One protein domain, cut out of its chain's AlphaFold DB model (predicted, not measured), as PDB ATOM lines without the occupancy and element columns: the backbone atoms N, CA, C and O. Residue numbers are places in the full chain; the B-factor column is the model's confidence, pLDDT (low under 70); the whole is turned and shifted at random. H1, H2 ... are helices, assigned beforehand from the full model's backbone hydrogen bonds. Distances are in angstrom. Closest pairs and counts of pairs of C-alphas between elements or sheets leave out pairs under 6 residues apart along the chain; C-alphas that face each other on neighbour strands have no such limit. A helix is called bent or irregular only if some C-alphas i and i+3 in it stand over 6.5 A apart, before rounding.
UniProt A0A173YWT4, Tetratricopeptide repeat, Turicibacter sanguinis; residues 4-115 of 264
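What this domain is: This is residues 4 to 115 of the 264 residues of the protein "Tetratricopeptide repeat" of Turicibacter sanguinis (UniProt A0A173YWT4). A long helical arm sticks out of a small helical head: residues 4 to 42, of which 4 to 16 belong to H1 and 18 to 42 belong to H2, stand free, and H1 turns off sharply at the far end of H2 to make a corner. In the head, H3a folds back beside residues 43 to 54 of H2, the chain then bends into H3b, and H3b and H4 lie side by side as a hairpin. The printed part has 112 residues with four named helices in the order H1, H2, H3, H4 and no named strand; the class is all helix. The whole is extended, with a radius of gyration of the C-alphas of 25.4 A, and it spans 83 by 28 by 21 A, a rod whose length comes largely from the arm.

Where its parts are: H1 covers residues 4 to 16, 18.4 A long, and begins at C-alpha 4 at (-10.893, -32.179, 0.524). H2, residues 18 to 56, is the longest helix at 56.4 A and ends at C-alpha 56 at (-14.737, 19.844, 46.028). H3, residues 59 to 93, was assigned as one helix by its hydrogen bonds but is bent: C-alphas 72 and 75 are 8.5 A apart. Its arms are H3a, residues 59 to 72, 19.0 A, and H3b, residues 75 to 93, 26.6 A. H3a is itself irregular, with C-alphas 64 and 67 at 7.7 A. H4, residues 99 to 112, is 20.1 A long and ends at C-alpha 112 at (-7.578, 20.723, 36.664).

How they stand to each other: H1 and H2 are close but not clearly touching, the closest C-alphas being those of Phe 14 and Leu 21, 7.9 A apart. Their lines are about perpendicular at 72 degrees, only just past steep. H2 touches H3a with residues 43 to 54 alone, closest at the C-alphas of Tyr 53 and Phe 62, 5.8 A. They form a helical hairpin, opposite ways at a steep tilt of 39 degrees. H3a and H3b stand at a steep tilt of 55 degrees. H3b and H4 form a second helical hairpin and touch, closest at the C-alphas of Thr 88 and Ala 102, 6.1 A, with a shallow tilt of 8 degrees, opposite ways. H3a and H4 only just touch, and only at their ends, with 3 pairs of C-alphas within 8 A; the closest are those of Leu 59 and Phe 112, 7.1 A. H1 is apart from H3a, H3b and H4. Every O i to N i+4 pair is within hydrogen-bond range in H1, H2, H3b and H4, and 6 of 10 are in H3a.

The domain as a whole: The two C-alphas farthest apart, those of Glu 5 and Glu 95, are 84.5 A apart. Without residues 4 to 42 the body spans 37 by 21 by 20 A. The printed part has no cut, and the links H1 to H2, H2 to H3 and H3 to H4 are tight. The mean pLDDT of the printed part is 81.9; 26 residues are under 70, among them residues 22 to 29 and 32 to 40.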
ATOM      1  N   LYS A   4      -9.456 -31.861   0.575       71.19
ATOM      2  CA  LYS A   4     -10.893 -32.179   0.524       71.19
ATOM      3  C   LYS A   4     -11.384 -33.012   1.717       71.19
ATOM      4  O   LYS A   4     -12.456 -32.744   2.235       71.19
ATOM      5  N   GLU A   5     -10.594 -33.970   2.195       72.56
ATOM      6  CA  GLU A   5     -10.945 -34.805   3.356       72.56
ATOM      7  C   GLU A   5     -10.908 -33.998   4.655       72.56
ATOM      8  O   GLU A   5     -11.749 -34.195   5.524       72.56
ATOM      9  N   ARG A   6      -9.968 -33.048   4.779       71.25
ATOM     10  CA  ARG A   6      -9.923 -32.116   5.919       71.25
ATOM     11  C   ARG A   6     -11.141 -31.198   5.945       71.25
ATOM     12  O   ARG A   6     -11.674 -30.932   7.016       71.25
ATOM     13  N   PHE A   7     -11.584 -30.745   4.774       71.81
ATOM     14  CA  PHE A   7     -12.766 -29.901   4.632       71.81
ATOM     15  C   PHE A   7     -14.059 -30.655   4.970       71.81
ATOM     16  O   PHE A   7     -14.878 -30.151   5.734       71.81
ATOM     17  N   GLU A   8     -14.222 -31.884   4.474       76.44
ATOM     18  CA  GLU A   8     -15.388 -32.720   4.798       76.44
ATOM     19  C   GLU A   8     -15.404 -33.161   6.266       76.44
ATOM     20  O   GLU A   8     -16.455 -33.139   6.907       76.44
ATOM     21  N   TRP A   9     -14.239 -33.473   6.842       80.06
ATOM     22  CA  TRP A   9     -14.115 -33.769   8.269       80.06
ATOM     23  C   TRP A   9     -14.492 -32.561   9.136       80.06
ATOM     24  O   TRP A   9     -15.298 -32.696  10.056       80.06
ATOM     25  N   LEU A  10     -13.992 -31.364   8.802       68.19
ATOM     26  CA  LEU A  10     -14.385 -30.118   9.468       68.19
ATOM     27  C   LEU A  10     -15.889 -29.888   9.352       68.19
ATOM     28  O   LEU A  10     -16.535 -29.565  10.342       68.19
ATOM     29  N   LYS A  11     -16.468 -30.098   8.169       73.31
ATOM     30  CA  LYS A  11     -17.903 -29.928   7.932       73.31
ATOM     31  C   LYS A  11     -18.739 -30.880   8.793       73.31
ATOM     32  O   LYS A  11     -19.700 -30.434   9.413       73.31
ATOM     33  N   GLN A  12     -18.369 -32.157   8.881       75.12
ATOM     34  CA  GLN A  12     -19.047 -33.137   9.741       75.12
ATOM     35  C   GLN A  12     -18.881 -32.812  11.229       75.12
ATOM     36  O   GLN A  12     -19.847 -32.871  11.987       75.12
ATOM     37  N   TRP A  13     -17.683 -32.394  11.638       72.44
ATOM     38  CA  TRP A  13     -17.391 -31.968  13.004       72.44
ATOM     39  C   TRP A  13     -18.204 -30.725  13.404       72.44
ATOM     40  O   TRP A  13     -18.847 -30.714  14.453       72.44
ATOM     41  N   PHE A  14     -18.288 -29.721  12.525       63.91
ATOM     42  CA  PHE A  14     -19.135 -28.541  12.711       63.91
ATOM     43  C   PHE A  14     -20.617 -28.901  12.827       63.91
ATOM     44  O   PHE A  14     -21.324 -28.262  13.598       63.91
ATOM     45  N   GLN A  15     -21.102 -29.904  12.088       69.44
ATOM     46  CA  GLN A  15     -22.492 -30.363  12.185       69.44
ATOM     47  C   GLN A  15     -22.766 -31.087  13.509       69.44
ATOM     48  O   GLN A  15     -23.784 -30.814  14.145       69.44
ATOM     49  N   LEU A  16     -21.845 -31.945  13.959       68.44
ATOM     50  CA  LEU A  16     -21.955 -32.685  15.222       68.44
ATOM     51  C   LEU A  16     -21.950 -31.754  16.444       68.44
ATOM     52  O   LEU A  16     -22.765 -31.915  17.350       68.44
ATOM     53  N   TYR A  17     -21.081 -30.742  16.443       71.38
ATOM     54  CA  TYR A  17     -20.916 -29.815  17.567       71.38
ATOM     55  C   TYR A  17     -21.638 -28.476  17.376       71.38
ATOM     56  O   TYR A  17     -21.502 -27.582  18.208       71.38
ATOM     57  N   LYS A  18     -22.460 -28.327  16.325       69.00
ATOM     58  CA  LYS A  18     -23.112 -27.063  15.929       69.00
ATOM     59  C   LYS A  18     -23.817 -26.352  17.085       69.00
ATOM     60  O   LYS A  18     -23.695 -25.139  17.227       69.00
ATOM     61  N   LYS A  19     -24.548 -27.103  17.920       68.50
ATOM     62  CA  LYS A  19     -25.256 -26.557  19.091       68.50
ATOM     63  C   LYS A  19     -24.288 -26.058  20.171       68.50
ATOM     64  O   LYS A  19     -24.499 -24.976  20.698       68.50
ATOM     65  N   GLN A  20     -23.221 -26.804  20.463       72.81
ATOM     66  CA  GLN A  20     -22.213 -26.411  21.456       72.81
ATOM     67  C   GLN A  20     -21.359 -25.230  20.967       72.81
ATOM     68  O   GLN A  20     -21.106 -24.308  21.735       72.81
ATOM     69  N   LEU A  21     -21.003 -25.195  19.677       70.00
ATOM     70  CA  LEU A  21     -20.314 -24.061  19.052       70.00
ATOM     71  C   LEU A  21     -21.178 -22.796  19.059       70.00
ATOM     72  O   LEU A  21     -20.685 -21.721  19.377       70.00
ATOM     73  N   MET A  22     -22.477 -22.917  18.776       63.41
ATOM     74  CA  MET A  22     -23.415 -21.792  18.830       63.41
ATOM     75  C   MET A  22     -23.593 -21.250  20.258       63.41
ATOM     76  O   MET A  22     -23.607 -20.037  20.438       63.41
ATOM     77  N   ILE A  23     -23.660 -22.124  21.271       67.56
ATOM     78  CA  ILE A  23     -23.677 -21.717  22.690       67.56
ATOM     79  C   ILE A  23     -22.363 -21.021  23.071       67.56
ATOM     80  O   ILE A  23     -22.396 -19.977  23.716       67.56
ATOM     81  N   GLY A  24     -21.216 -21.549  22.632       68.31
ATOM     82  CA  GLY A  24     -19.909 -20.929  22.865       68.31
ATOM     83  C   GLY A  24     -19.787 -19.536  22.239       68.31
ATOM     84  O   GLY A  24     -19.314 -18.608  22.887       68.31
ATOM     85  N   VAL A  25     -20.278 -19.356  21.009       67.12
ATOM     86  CA  VAL A  25     -20.297 -18.052  20.321       67.12
ATOM     87  C   VAL A  25     -21.239 -17.062  21.016       67.12
ATOM     88  O   VAL A  25     -20.858 -15.914  21.228       67.12
ATOM     89  N   LEU A  26     -22.433 -17.497  21.434       63.06
ATOM     90  CA  LEU A  26     -23.352 -16.671  22.227       63.06
ATOM     91  C   LEU A  26     -22.717 -16.233  23.554       63.06
ATOM     92  O   LEU A  26     -22.785 -15.056  23.895       63.06
ATOM     93  N   ALA A  27     -22.043 -17.139  24.268       65.75
ATOM     94  CA  ALA A  27     -21.351 -16.815  25.514       65.75
ATOM     95  C   ALA A  27     -20.224 -15.783  25.313       65.75
ATOM     96  O   ALA A  27     -20.080 -14.874  26.130       65.75
ATOM     97  N   LEU A  28     -19.467 -15.874  24.213       65.75
ATOM     98  CA  LEU A  28     -18.435 -14.890  23.863       65.75
ATOM     99  C   LEU A  28     -19.026 -13.517  23.534       65.75
ATOM    100  O   LEU A  28     -18.486 -12.507  23.977       65.75
ATOM    101  N   ILE A  29     -20.150 -13.466  22.812       67.69
ATOM    102  CA  ILE A  29     -20.847 -12.206  22.523       67.69
ATOM    103  C   ILE A  29     -21.368 -11.571  23.816       67.69
ATOM    104  O   ILE A  29     -21.178 -10.374  24.016       67.69
ATOM    105  N   VAL A  30     -21.971 -12.347  24.724       73.69
ATOM    106  CA  VAL A  30     -22.435 -11.824  26.021       73.69
ATOM    107  C   VAL A  30     -21.264 -11.327  26.874       73.69
ATOM    108  O   VAL A  30     -21.369 -10.245  27.443       73.69
ATOM    109  N   MET A  31     -20.137 -12.046  26.926       72.88
ATOM    110  CA  MET A  31     -18.925 -11.571  27.610       72.88
ATOM    111  C   MET A  31     -18.372 -10.287  26.990       72.88
ATOM    112  O   MET A  31     -17.974  -9.386  27.720       72.88
ATOM    113  N   PHE A  32     -18.378 -10.179  25.662       68.00
ATOM    114  CA  PHE A  32     -17.938  -8.974  24.967       68.00
ATOM    115  C   PHE A  32     -18.861  -7.786  25.267       68.00
ATOM    116  O   PHE A  32     -18.379  -6.716  25.625       68.00
ATOM    117  N   ILE A  33     -20.183  -7.977  25.210       69.25
ATOM    118  CA  ILE A  33     -21.170  -6.943  25.558       69.25
ATOM    119  C   ILE A  33     -21.040  -6.540  27.032       69.25
ATOM    120  O   ILE A  33     -21.037  -5.351  27.333       69.25
ATOM    121  N   ALA A  34     -20.885  -7.500  27.947       68.44
ATOM    122  CA  ALA A  34     -20.656  -7.228  29.364       68.44
ATOM    123  C   ALA A  34     -19.333  -6.480  29.593       68.44
ATOM    124  O   ALA A  34     -19.290  -5.572  30.417       68.44
ATOM    125  N   GLY A  35     -18.285  -6.805  28.831       61.12
ATOM    126  CA  GLY A  35     -17.006  -6.096  28.833       61.12
ATOM    127  C   GLY A  35     -17.138  -4.652  28.352       61.12
ATOM    128  O   GLY A  35     -16.689  -3.746  29.042       61.12
ATOM    129  N   VAL A  36     -17.827  -4.415  27.230       67.88
ATOM    130  CA  VAL A  36     -18.124  -3.063  26.718       67.88
ATOM    131  C   VAL A  36     -19.000  -2.279  27.700       67.88
ATOM    132  O   VAL A  36     -18.769  -1.094  27.924       67.88
ATOM    133  N   PHE A  37     -19.984  -2.926  28.329       69.56
ATOM    134  CA  PHE A  37     -20.848  -2.298  29.327       69.56
ATOM    135  C   PHE A  37     -20.085  -1.942  30.609       69.56
ATOM    136  O   PHE A  37     -20.211  -0.823  31.101       69.56
ATOM    137  N   ALA A  38     -19.256  -2.853  31.124       59.78
ATOM    138  CA  ALA A  38     -18.396  -2.608  32.280       59.78
ATOM    139  C   ALA A  38     -17.363  -1.510  31.991       59.78
ATOM    140  O   ALA A  38     -17.143  -0.648  32.838       59.78
ATOM    141  N   PHE A  39     -16.792  -1.495  30.784       59.00
ATOM    142  CA  PHE A  39     -15.888  -0.449  30.314       59.00
ATOM    143  C   PHE A  39     -16.595   0.915  30.242       59.00
ATOM    144  O   PHE A  39     -16.125   1.872  30.843       59.00
ATOM    145  N   ASN A  40     -17.786   0.996  29.637       63.44
ATOM    146  CA  ASN A  40     -18.594   2.225  29.602       63.44
ATOM    147  C   ASN A  40     -19.042   2.702  30.994       63.44
ATOM    148  O   ASN A  40     -19.136   3.906  31.235       63.44
ATOM    149  N   TYR A  41     -19.329   1.783  31.918       72.44
ATOM    150  CA  TYR A  41     -19.654   2.115  33.304       72.44
ATOM    151  C   TYR A  41     -18.434   2.666  34.057       72.44
ATOM    152  O   TYR A  41     -18.550   3.681  34.743       72.44
ATOM    153  N   GLN A  42     -17.262   2.040  33.905       61.88
ATOM    154  CA  GLN A  42     -16.020   2.542  34.499       61.88
ATOM    155  C   GLN A  42     -15.603   3.893  33.917       61.88
ATOM    156  O   GLN A  42     -15.233   4.777  34.683       61.88
ATOM    157  N   LEU A  43     -15.753   4.090  32.607       62.56
ATOM    158  CA  LEU A  43     -15.538   5.383  31.960       62.56
ATOM    159  C   LEU A  43     -16.385   6.474  32.625       62.56
ATOM    160  O   LEU A  43     -15.854   7.457  33.141       62.56
ATOM    161  N   LYS A  44     -17.703   6.271  32.716       75.94
ATOM    162  CA  LYS A  44     -18.594   7.233  33.385       75.94
ATOM    163  C   LYS A  44     -18.223   7.463  34.851       75.94
ATOM    164  O   LYS A  44     -18.383   8.574  35.345       75.94
ATOM    165  N   LYS A  45     -17.708   6.443  35.544       82.88
ATOM    166  CA  LYS A  45     -17.243   6.570  36.928       82.88
ATOM    167  C   LYS A  45     -16.054   7.529  37.041       82.88
ATOM    168  O   LYS A  45     -16.135   8.445  37.849       82.88
ATOM    169  N   VAL A  46     -15.001   7.348  36.238       86.88
ATOM    170  CA  VAL A  46     -13.785   8.189  36.302       86.88
ATOM    171  C   VAL A  46     -14.105   9.645  35.964       86.88
ATOM    172  O   VAL A  46     -13.655  10.550  36.660       86.88
ATOM    173  N   PHE A  47     -14.951   9.881  34.957       89.00
ATOM    174  CA  PHE A  47     -15.400  11.231  34.617       89.00
ATOM    175  C   PHE A  47     -16.199  11.878  35.753       89.00
ATOM    176  O   PHE A  47     -15.892  12.986  36.173       89.00
ATOM    177  N   ASN A  48     -17.182  11.172  36.319       89.94
ATOM    178  CA  ASN A  48     -17.967  11.707  37.435       89.94
ATOM    179  C   ASN A  48     -17.109  11.953  38.688       89.94
ATOM    180  O   ASN A  48     -17.357  12.908  39.422       89.94
ATOM    181  N   GLN A  49     -16.091  11.122  38.930       93.75
ATOM    182  CA  GLN A  49     -15.108  11.351  39.992       93.75
ATOM    183  C   GLN A  49     -14.291  12.619  39.730       93.75
ATOM    184  O   GLN A  49     -14.148  13.429  40.637       93.75
ATOM    185  N   ALA A  50     -13.842  12.843  38.492       94.50
ATOM    186  CA  ALA A  50     -13.154  14.075  38.109       94.50
ATOM    187  C   ALA A  50     -14.010  15.327  38.352       94.50
ATOM    188  O   ALA A  50     -13.512  16.308  38.896       94.50
ATOM    189  N   ILE A  51     -15.303  15.275  38.016       94.19
ATOM    190  CA  ILE A  51     -16.254  16.356  38.318       94.19
ATOM    191  C   ILE A  51     -16.398  16.564  39.829       94.19
ATOM    192  O   ILE A  51     -16.413  17.702  40.284       94.19
ATOM    193  N   THR A  52     -16.472  15.482  40.609       95.31
ATOM    194  CA  THR A  52     -16.582  15.559  42.076       95.31
ATOM    195  C   THR A  52     -15.350  16.236  42.672       95.31
ATOM    196  O   THR A  52     -15.483  17.225  43.386       95.31
ATOM    197  N   TYR A  53     -14.148  15.783  42.300       97.25
ATOM    198  CA  TYR A  53     -12.899  16.396  42.746       97.25
ATOM    199  C   TYR A  53     -12.788  17.860  42.321       97.25
ATOM    200  O   TYR A  53     -12.357  18.697  43.107       97.25
ATOM    201  N   TYR A  54     -13.235  18.200  41.110       95.31
ATOM    202  CA  TYR A  54     -13.302  19.588  40.664       95.31
ATOM    203  C   TYR A  54     -14.232  20.435  41.550       95.31
ATOM    204  O   TYR A  54     -13.846  21.516  41.990       95.31
ATOM    205  N   GLN A  55     -15.440  19.951  41.846       93.19
ATOM    206  CA  GLN A  55     -16.427  20.667  42.667       93.19
ATOM    207  C   GLN A  55     -15.971  20.838  44.121       93.19
ATOM    208  O   GLN A  55     -16.199  21.889  44.719       93.19
ATOM    209  N   GLU A  56     -15.301  19.828  44.673       95.81
ATOM    210  CA  GLU A  56     -14.737  19.844  46.028       95.81
ATOM    211  C   GLU A  56     -13.382  20.567  46.101       95.81
ATOM    212  O   GLU A  56     -12.851  20.772  47.192       95.81
ATOM    213  N   ASN A  57     -12.836  20.991  44.952       95.19
ATOM    214  CA  ASN A  57     -11.491  21.549  44.813       95.19
ATOM    215  C   ASN A  57     -10.387  20.609  45.351       95.19
ATOM    216  O   ASN A  57      -9.361  21.058  45.869       95.19
ATOM    217  N   ASP A  58     -10.592  19.297  45.226       96.94
ATOM    218  CA  ASP A  58      -9.644  18.256  45.622       96.94
ATOM    219  C   ASP A  58      -8.676  17.939  44.477       96.94
ATOM    220  O   ASP A  58      -8.833  16.981  43.716       96.94
ATOM    221  N   LEU A  59      -7.646  18.777  44.344       94.25
ATOM    222  CA  LEU A  59      -6.598  18.554  43.351       94.25
ATOM    223  C   LEU A  59      -5.831  17.252  43.622       94.25
ATOM    224  O   LEU A  59      -5.431  16.577  42.681       94.25
ATOM    225  N   PHE A  60      -5.645  16.878  44.890       95.25
ATOM    226  CA  PHE A  60      -4.881  15.687  45.249       95.25
ATOM    227  C   PHE A  60      -5.567  14.416  44.737       95.25
ATOM    228  O   PHE A  60      -4.939  13.635  44.023       95.25
ATOM    229  N   GLY A  61      -6.861  14.247  45.022       94.88
ATOM    230  CA  GLY A  61      -7.649  13.130  44.497       94.88
ATOM    231  C   GLY A  61      -7.740  13.137  42.968       94.88
ATOM    232  O   GLY A  61      -7.709  12.081  42.331       94.88
ATOM    233  N   PHE A  62      -7.784  14.323  42.352       95.31
ATOM    234  CA  PHE A  62      -7.784  14.453  40.896       95.31
ATOM    235  C   PHE A  62      -6.489  13.959  40.240       95.31
ATOM    236  O   PHE A  62      -6.555  13.282  39.212       95.31
ATOM    237  N   GLU A  63      -5.321  14.256  40.818       94.31
ATOM    238  CA  GLU A  63      -4.028  13.796  40.289       94.31
ATOM    239  C   GLU A  63      -3.951  12.265  40.205       94.31
ATOM    240  O   GLU A  63      -3.381  11.732  39.253       94.31
ATOM    241  N   GLU A  64      -4.584  11.548  41.141       94.62
ATOM    242  CA  GLU A  64      -4.609  10.079  41.142       94.62
ATOM    243  C   GLU A  64      -5.310   9.496  39.906       94.62
ATOM    244  O   GLU A  64      -4.937   8.422  39.431       94.62
ATOM    245  N   ILE A  65      -6.310  10.198  39.366       92.75
ATOM    246  CA  ILE A  65      -7.104   9.737  38.218       92.75
ATOM    247  C   ILE A  65      -6.745  10.446  36.907       92.75
ATOM    248  O   ILE A  65      -7.245  10.065  35.848       92.75
ATOM    249  N   ARG A  66      -5.892  11.479  36.957       92.12
ATOM    250  CA  ARG A  66      -5.618  12.393  35.838       92.12
ATOM    251  C   ARG A  66      -5.169  11.661  34.577       92.12
ATOM    252  O   ARG A  66      -5.696  11.927  33.499       92.12
ATOM    253  N   TYR A  67      -4.219  10.734  34.694       91.06
ATOM    254  CA  TYR A  67      -3.706   9.993  33.539       91.06
ATOM    255  C   TYR A  67      -4.812   9.192  32.833       91.06
ATOM    256  O   TYR A  67      -4.994   9.326  31.622       91.06
ATOM    257  N   ASP A  68      -5.589   8.418  33.592       89.88
ATOM    258  CA  ASP A  68      -6.666   7.583  33.051       89.88
ATOM    259  C   ASP A  68      -7.809   8.427  32.478       89.88
ATOM    260  O   ASP A  68      -8.339   8.113  31.407       89.88
ATOM    261  N   LEU A  69      -8.153   9.531  33.153       91.06
ATOM    262  CA  LEU A  69      -9.136  10.498  32.680       91.06
ATOM    263  C   LEU A  69      -8.727  11.065  31.322       91.06
ATOM    264  O   LEU A  69      -9.509  10.983  30.379       91.06
ATOM    265  N   TYR A  70      -7.516  11.612  31.191       89.06
ATOM    266  CA  TYR A  70      -7.094  12.260  29.948       89.06
ATOM    267  C   TYR A  70      -6.801  11.270  28.816       89.06
ATOM    268  O   TYR A  70      -6.993  11.621  27.653       89.06
ATOM    269  N   ALA A  71      -6.425  10.025  29.127       88.00
ATOM    270  CA  ALA A  71      -6.274   8.968  28.128       88.00
ATOM    271  C   ALA A  71      -7.611   8.535  27.497       88.00
ATOM    272  O   ALA A  71      -7.622   8.038  26.371       88.00
ATOM    273  N   GLN A  72      -8.728   8.690  28.217       85.44
ATOM    274  CA  GLN A  72     -10.023   8.127  27.816       85.44
ATOM    275  C   GLN A  72     -11.096   9.187  27.520       85.44
ATOM    276  O   GLN A  72     -11.913   9.001  26.624       85.44
ATOM    277  N   GLN A  73     -11.124  10.277  28.287       86.94
ATOM    278  CA  GLN A  73     -12.179  11.301  28.309       86.94
ATOM    279  C   GLN A  73     -11.641  12.733  28.460       86.94
ATOM    280  O   GLN A  73     -12.389  13.635  28.836       86.94
ATOM    281  N   GLY A  74     -10.367  12.965  28.132       85.94
ATOM    282  CA  GLY A  74      -9.740  14.284  28.242       85.94
ATOM    283  C   GLY A  74     -10.506  15.385  27.509       85.94
ATOM    284  O   GLY A  74     -10.795  16.415  28.099       85.94
ATOM    285  N   GLU A  75     -10.930  15.133  26.267       85.19
ATOM    286  CA  GLU A  75     -11.698  16.109  25.478       85.19
ATOM    287  C   GLU A  75     -13.045  16.466  26.122       85.19
ATOM    288  O   GLU A  75     -13.447  17.627  26.117       85.19
ATOM    289  N   ALA A  76     -13.740  15.483  26.702       86.62
ATOM    290  CA  ALA A  76     -15.016  15.717  27.372       86.62
ATOM    291  C   ALA A  76     -14.835  16.533  28.659       86.62
ATOM    292  O   ALA A  76     -15.675  17.371  28.984       86.62
ATOM    293  N   PHE A  77     -13.741  16.298  29.388       90.31
ATOM    294  CA  PHE A  77     -13.439  17.037  30.609       90.31
ATOM    295  C   PHE A  77     -12.954  18.459  30.301       90.31
ATOM    296  O   PHE A  77     -13.442  19.406  30.910       90.31
ATOM    297  N   ASP A  78     -12.109  18.635  29.282       86.94
ATOM    298  CA  ASP A  78     -11.718  19.956  28.775       86.94
ATOM    299  C   ASP A  78     -12.947  20.756  28.299       86.94
ATOM    300  O   ASP A  78     -13.045  21.957  28.558       86.94
ATOM    301  N   ALA A  79     -13.923  20.108  27.651       85.12
ATOM    302  CA  ALA A  79     -15.175  20.750  27.246       85.12
ATOM    303  C   ALA A  79     -16.030  21.180  28.451       85.12
ATOM    304  O   ALA A  79     -16.589  22.276  28.437       85.12
ATOM    305  N   PHE A  80     -16.095  20.357  29.503       89.50
ATOM    306  CA  PHE A  80     -16.736  20.728  30.769       89.50
ATOM    307  C   PHE A  80     -16.072  21.964  31.396       89.50
ATOM    308  O   PHE A  80     -16.760  22.933  31.702       89.50
ATOM    309  N   LEU A  81     -14.741  21.969  31.517       88.81
ATOM    310  CA  LEU A  81     -13.993  23.111  32.051       88.81
ATOM    311  C   LEU A  81     -14.175  24.372  31.193       88.81
ATOM    312  O   LEU A  81     -14.288  25.473  31.725       88.81
ATOM    313  N   THR A  82     -14.245  24.215  29.870       85.06
ATOM    314  CA  THR A  82     -14.515  25.321  28.939       85.06
ATOM    315  C   THR A  82     -15.905  25.915  29.158       85.06
ATOM    316  O   THR A  82     -16.052  27.133  29.192       85.06
ATOM    317  N   GLN A  83     -16.922  25.069  29.329       83.50
ATOM    318  CA  GLN A  83     -18.284  25.519  29.608       83.50
ATOM    319  C   GLN A  83     -18.362  26.261  30.950       83.50
ATOM    320  O   GLN A  83     -18.943  27.340  31.019       83.50
ATOM    321  N   GLU A  84     -17.721  25.724  31.986       89.19
ATOM    322  CA  GLU A  84     -17.646  26.354  33.307       89.19
ATOM    323  C   GLU A  84     -16.955  27.727  33.248       89.19
ATOM    324  O   GLU A  84     -17.416  28.686  33.872       89.19
ATOM    325  N   ALA A  85     -15.884  27.854  32.455       86.69
ATOM    326  CA  ALA A  85     -15.228  29.134  32.196       86.69
ATOM    327  C   ALA A  85     -16.201  30.128  31.537       86.69
ATOM    328  O   ALA A  85     -16.408  31.227  32.051       86.69
ATOM    329  N   LEU A  86     -16.863  29.738  30.443       84.75
ATOM    330  CA  LEU A  86     -17.820  30.601  29.741       84.75
ATOM    331  C   LEU A  86     -18.951  31.084  30.660       84.75
ATOM    332  O   LEU A  86     -19.231  32.279  30.710       84.75
ATOM    333  N   GLU A  87     -19.563  30.184  31.432       85.44
ATOM    334  CA  GLU A  87     -20.621  30.545  32.382       85.44
ATOM    335  C   GLU A  87     -20.127  31.495  33.476       85.44
ATOM    336  O   GLU A  87     -20.834  32.428  33.863       85.44
ATOM    337  N   THR A  88     -18.906  31.280  33.962       87.44
ATOM    338  CA  THR A  88     -18.258  32.145  34.953       87.44
ATOM    339  C   THR A  88     -18.040  33.550  34.395       87.44
ATOM    340  O   THR A  88     -18.374  34.529  35.063       87.44
ATOM    341  N   PHE A  89     -17.536  33.676  33.166       83.69
ATOM    342  CA  PHE A  89     -17.320  34.985  32.548       83.69
ATOM    343  C   PHE A  89     -18.621  35.704  32.211       83.69
ATOM    344  O   PHE A  89     -18.709  36.902  32.459       83.69
ATOM    345  N   GLU A  90     -19.653  35.003  31.738       82.56
ATOM    346  CA  GLU A  90     -20.963  35.623  31.508       82.56
ATOM    347  C   GLU A  90     -21.587  36.138  32.814       82.56
ATOM    348  O   GLU A  90     -22.054  37.274  32.856       82.56
ATOM    349  N   LYS A  91     -21.518  35.371  33.913       84.44
ATOM    350  CA  LYS A  91     -21.971  35.844  35.237       84.44
ATOM    351  C   LYS A  91     -21.148  37.030  35.733       84.44
ATOM    352  O   LYS A  91     -21.711  38.001  36.232       84.44
ATOM    353  N   PHE A  92     -19.825  36.986  35.572       87.50
ATOM    354  CA  PHE A  92     -18.957  38.102  35.943       87.50
ATOM    355  C   PHE A  92     -19.287  39.358  35.128       87.50
ATOM    356  O   PHE A  92     -19.415  40.446  35.693       87.50
ATOM    357  N   LYS A  93     -19.494  39.220  33.815       83.69
ATOM    358  CA  LYS A  93     -19.893  40.297  32.901       83.69
ATOM    359  C   LYS A  93     -21.270  40.874  33.233       83.69
ATOM    360  O   LYS A  93     -21.428  42.089  33.175       83.69
ATOM    361  N   ALA A  94     -22.216  40.035  33.640       80.19
ATOM    362  CA  ALA A  94     -23.542  40.444  34.101       80.19
ATOM    363  C   ALA A  94     -23.553  41.075  35.509       80.19
ATOM    364  O   ALA A  94     -24.609  41.507  35.955       80.19
ATOM    365  N   GLU A  95     -22.403  41.147  36.193       85.12
ATOM    366  CA  GLU A  95     -22.274  41.603  37.590       85.12
ATOM    367  C   GLU A  95     -22.976  40.688  38.620       85.12
ATOM    368  O   GLU A  95     -23.116  41.053  39.785       85.12
ATOM    369  N   ASP A  96     -23.334  39.459  38.229       89.62
ATOM    370  CA  ASP A  96     -23.920  38.425  39.101       89.62
ATOM    371  C   ASP A  96     -22.859  37.637  39.899       89.62
ATOM    372  O   ASP A  96     -23.186  36.768  40.710       89.62
ATOM    373  N   MET A  97     -21.575  37.901  39.646       88.25
ATOM    374  CA  MET A  97     -20.433  37.260  40.299       88.25
ATOM    375  C   MET A  97     -19.336  38.286  40.578       88.25
ATOM    376  O   MET A  97     -19.034  39.132  39.733       88.25
ATOM    377  N   SER A  98     -18.702  38.196  41.749       93.06
ATOM    378  CA  SER A  98     -17.582  39.067  42.102       93.06
ATOM    379  C   SER A  98     -16.287  38.679  41.376       93.06
ATOM    380  O   SER A  98     -16.083  37.533  40.973       93.06
ATOM    381  N   TYR A  99     -15.355  39.627  41.269       92.38
ATOM    382  CA  TYR A  99     -14.021  39.379  40.709       92.38
ATOM    383  C   TYR A  99     -13.277  38.237  41.421       92.38
ATOM    384  O   TYR A  99     -12.682  37.381  40.768       92.38
ATOM    385  N   TYR A 100     -13.328  38.201  42.758       93.94
ATOM    386  CA  TYR A 100     -12.627  37.186  43.547       93.94
ATOM    387  C   TYR A 100     -13.191  35.782  43.317       93.94
ATOM    388  O   TYR A 100     -12.423  34.824  43.231       93.94
ATOM    389  N   GLU A 101     -14.512  35.656  43.175       94.12
ATOM    390  CA  GLU A 101     -15.153  34.386  42.824       94.12
ATOM    391  C   GLU A 101     -14.755  33.940  41.413       94.12
ATOM    392  O   GLU A 101     -14.324  32.801  41.234       94.12
ATOM    393  N   ALA A 102     -14.821  34.847  40.432       92.25
ATOM    394  CA  ALA A 102     -14.489  34.548  39.042       92.25
ATOM    395  C   ALA A 102     -13.024  34.102  38.875       92.25
ATOM    396  O   ALA A 102     -12.756  33.078  38.242       92.25
ATOM    397  N   ILE A 103     -12.074  34.813  39.494       93.88
ATOM    398  CA  ILE A 103     -10.651  34.436  39.474       93.88
ATOM    399  C   ILE A 103     -10.400  33.129  40.229       93.88
ATOM    400  O   ILE A 103      -9.631  32.298  39.751       93.88
ATOM    401  N   GLY A 104     -11.064  32.903  41.365       93.19
ATOM    402  CA  GLY A 104     -10.947  31.639  42.095       93.19
ATOM    403  C   GLY A 104     -11.388  30.440  41.248       93.19
ATOM    404  O   GLY A 104     -10.707  29.413  41.218       93.19
ATOM    405  N   ILE A 105     -12.486  30.580  40.496       92.06
ATOM    406  CA  ILE A 105     -12.940  29.551  39.552       92.06
ATOM    407  C   ILE A 105     -11.940  29.389  38.400       92.06
ATOM    408  O   ILE A 105     -11.595  28.259  38.056       92.06
ATOM    409  N   ALA A 106     -11.420  30.485  37.844       90.88
ATOM    410  CA  ALA A 106     -10.429  30.447  36.769       90.88
ATOM    411  C   ALA A 106      -9.139  29.705  37.172       90.88
ATOM    412  O   ALA A 106      -8.628  28.888  36.409       90.88
ATOM    413  N   GLN A 107      -8.636  29.940  38.386       91.31
ATOM    414  CA  GLN A 107      -7.470  29.247  38.954       91.31
ATOM    415  C   GLN A 107      -7.744  27.761  39.205       91.31
ATOM    416  O   GLN A 107      -6.885  26.904  38.973       91.31
ATOM    417  N   ARG A 108      -8.959  27.430  39.654       92.62
ATOM    418  CA  ARG A 108      -9.383  26.036  39.812       92.62
ATOM    419  C   ARG A 108      -9.438  25.330  38.462       92.62
ATOM    420  O   ARG A 108      -8.899  24.241  38.330       92.62
ATOM    421  N   ILE A 109     -10.030  25.953  37.446       90.81
ATOM    422  CA  ILE A 109     -10.051  25.417  36.080       90.81
ATOM    423  C   ILE A 109      -8.621  25.165  35.579       90.81
ATOM    424  O   ILE A 109      -8.339  24.079  35.078       90.81
ATOM    425  N   GLU A 110      -7.705  26.113  35.796       89.44
ATOM    426  CA  GLU A 110      -6.286  25.977  35.436       89.44
ATOM    427  C   GLU A 110      -5.627  24.760  36.085       89.44
ATOM    428  O   GLU A 110      -4.948  23.986  35.414       89.44
ATOM    429  N   SER A 111      -5.884  24.552  37.375       90.75
ATOM    430  CA  SER A 111      -5.293  23.457  38.147       90.75
ATOM    431  C   SER A 111      -5.768  22.072  37.691       90.75
ATOM    432  O   SER A 111      -5.063  21.086  37.891       90.75
ATOM    433  N   PHE A 112      -6.960  21.983  37.092       91.69
ATOM    434  CA  PHE A 112      -7.578  20.723  36.664       91.69
ATOM    435  C   PHE A 112      -7.415  20.443  35.162       91.69
ATOM    436  O   PHE A 112      -7.587  19.299  34.728       91.69
ATOM    437  N   ALA A 113      -7.058  21.445  34.364       87.81
ATOM    438  CA  ALA A 113      -6.886  21.307  32.925       87.81
ATOM    439  C   ALA A 113      -5.555  20.656  32.526       87.81
ATOM    440  O   ALA A 113      -4.538  20.789  33.201       87.81
ATOM    441  N   ASN A 114      -5.543  19.993  31.369       79.44
ATOM    442  CA  ASN A 114      -4.328  19.404  30.794       79.44
ATOM    443  C   ASN A 114      -3.609  20.348  29.816       79.44
ATOM    444  O   ASN A 114      -2.417  20.187  29.561       79.44
ATOM    445  N   LYS A 115      -4.312  21.348  29.260       66.12
ATOM    446  CA  LYS A 115      -3.744  22.382  28.378       66.12
ATOM    447  C   LYS A 115      -3.995  23.771  28.962       66.12
ATOM    448  O   LYS A 115      -5.124  24.249  28.967       66.12
TER     449      LYS A 115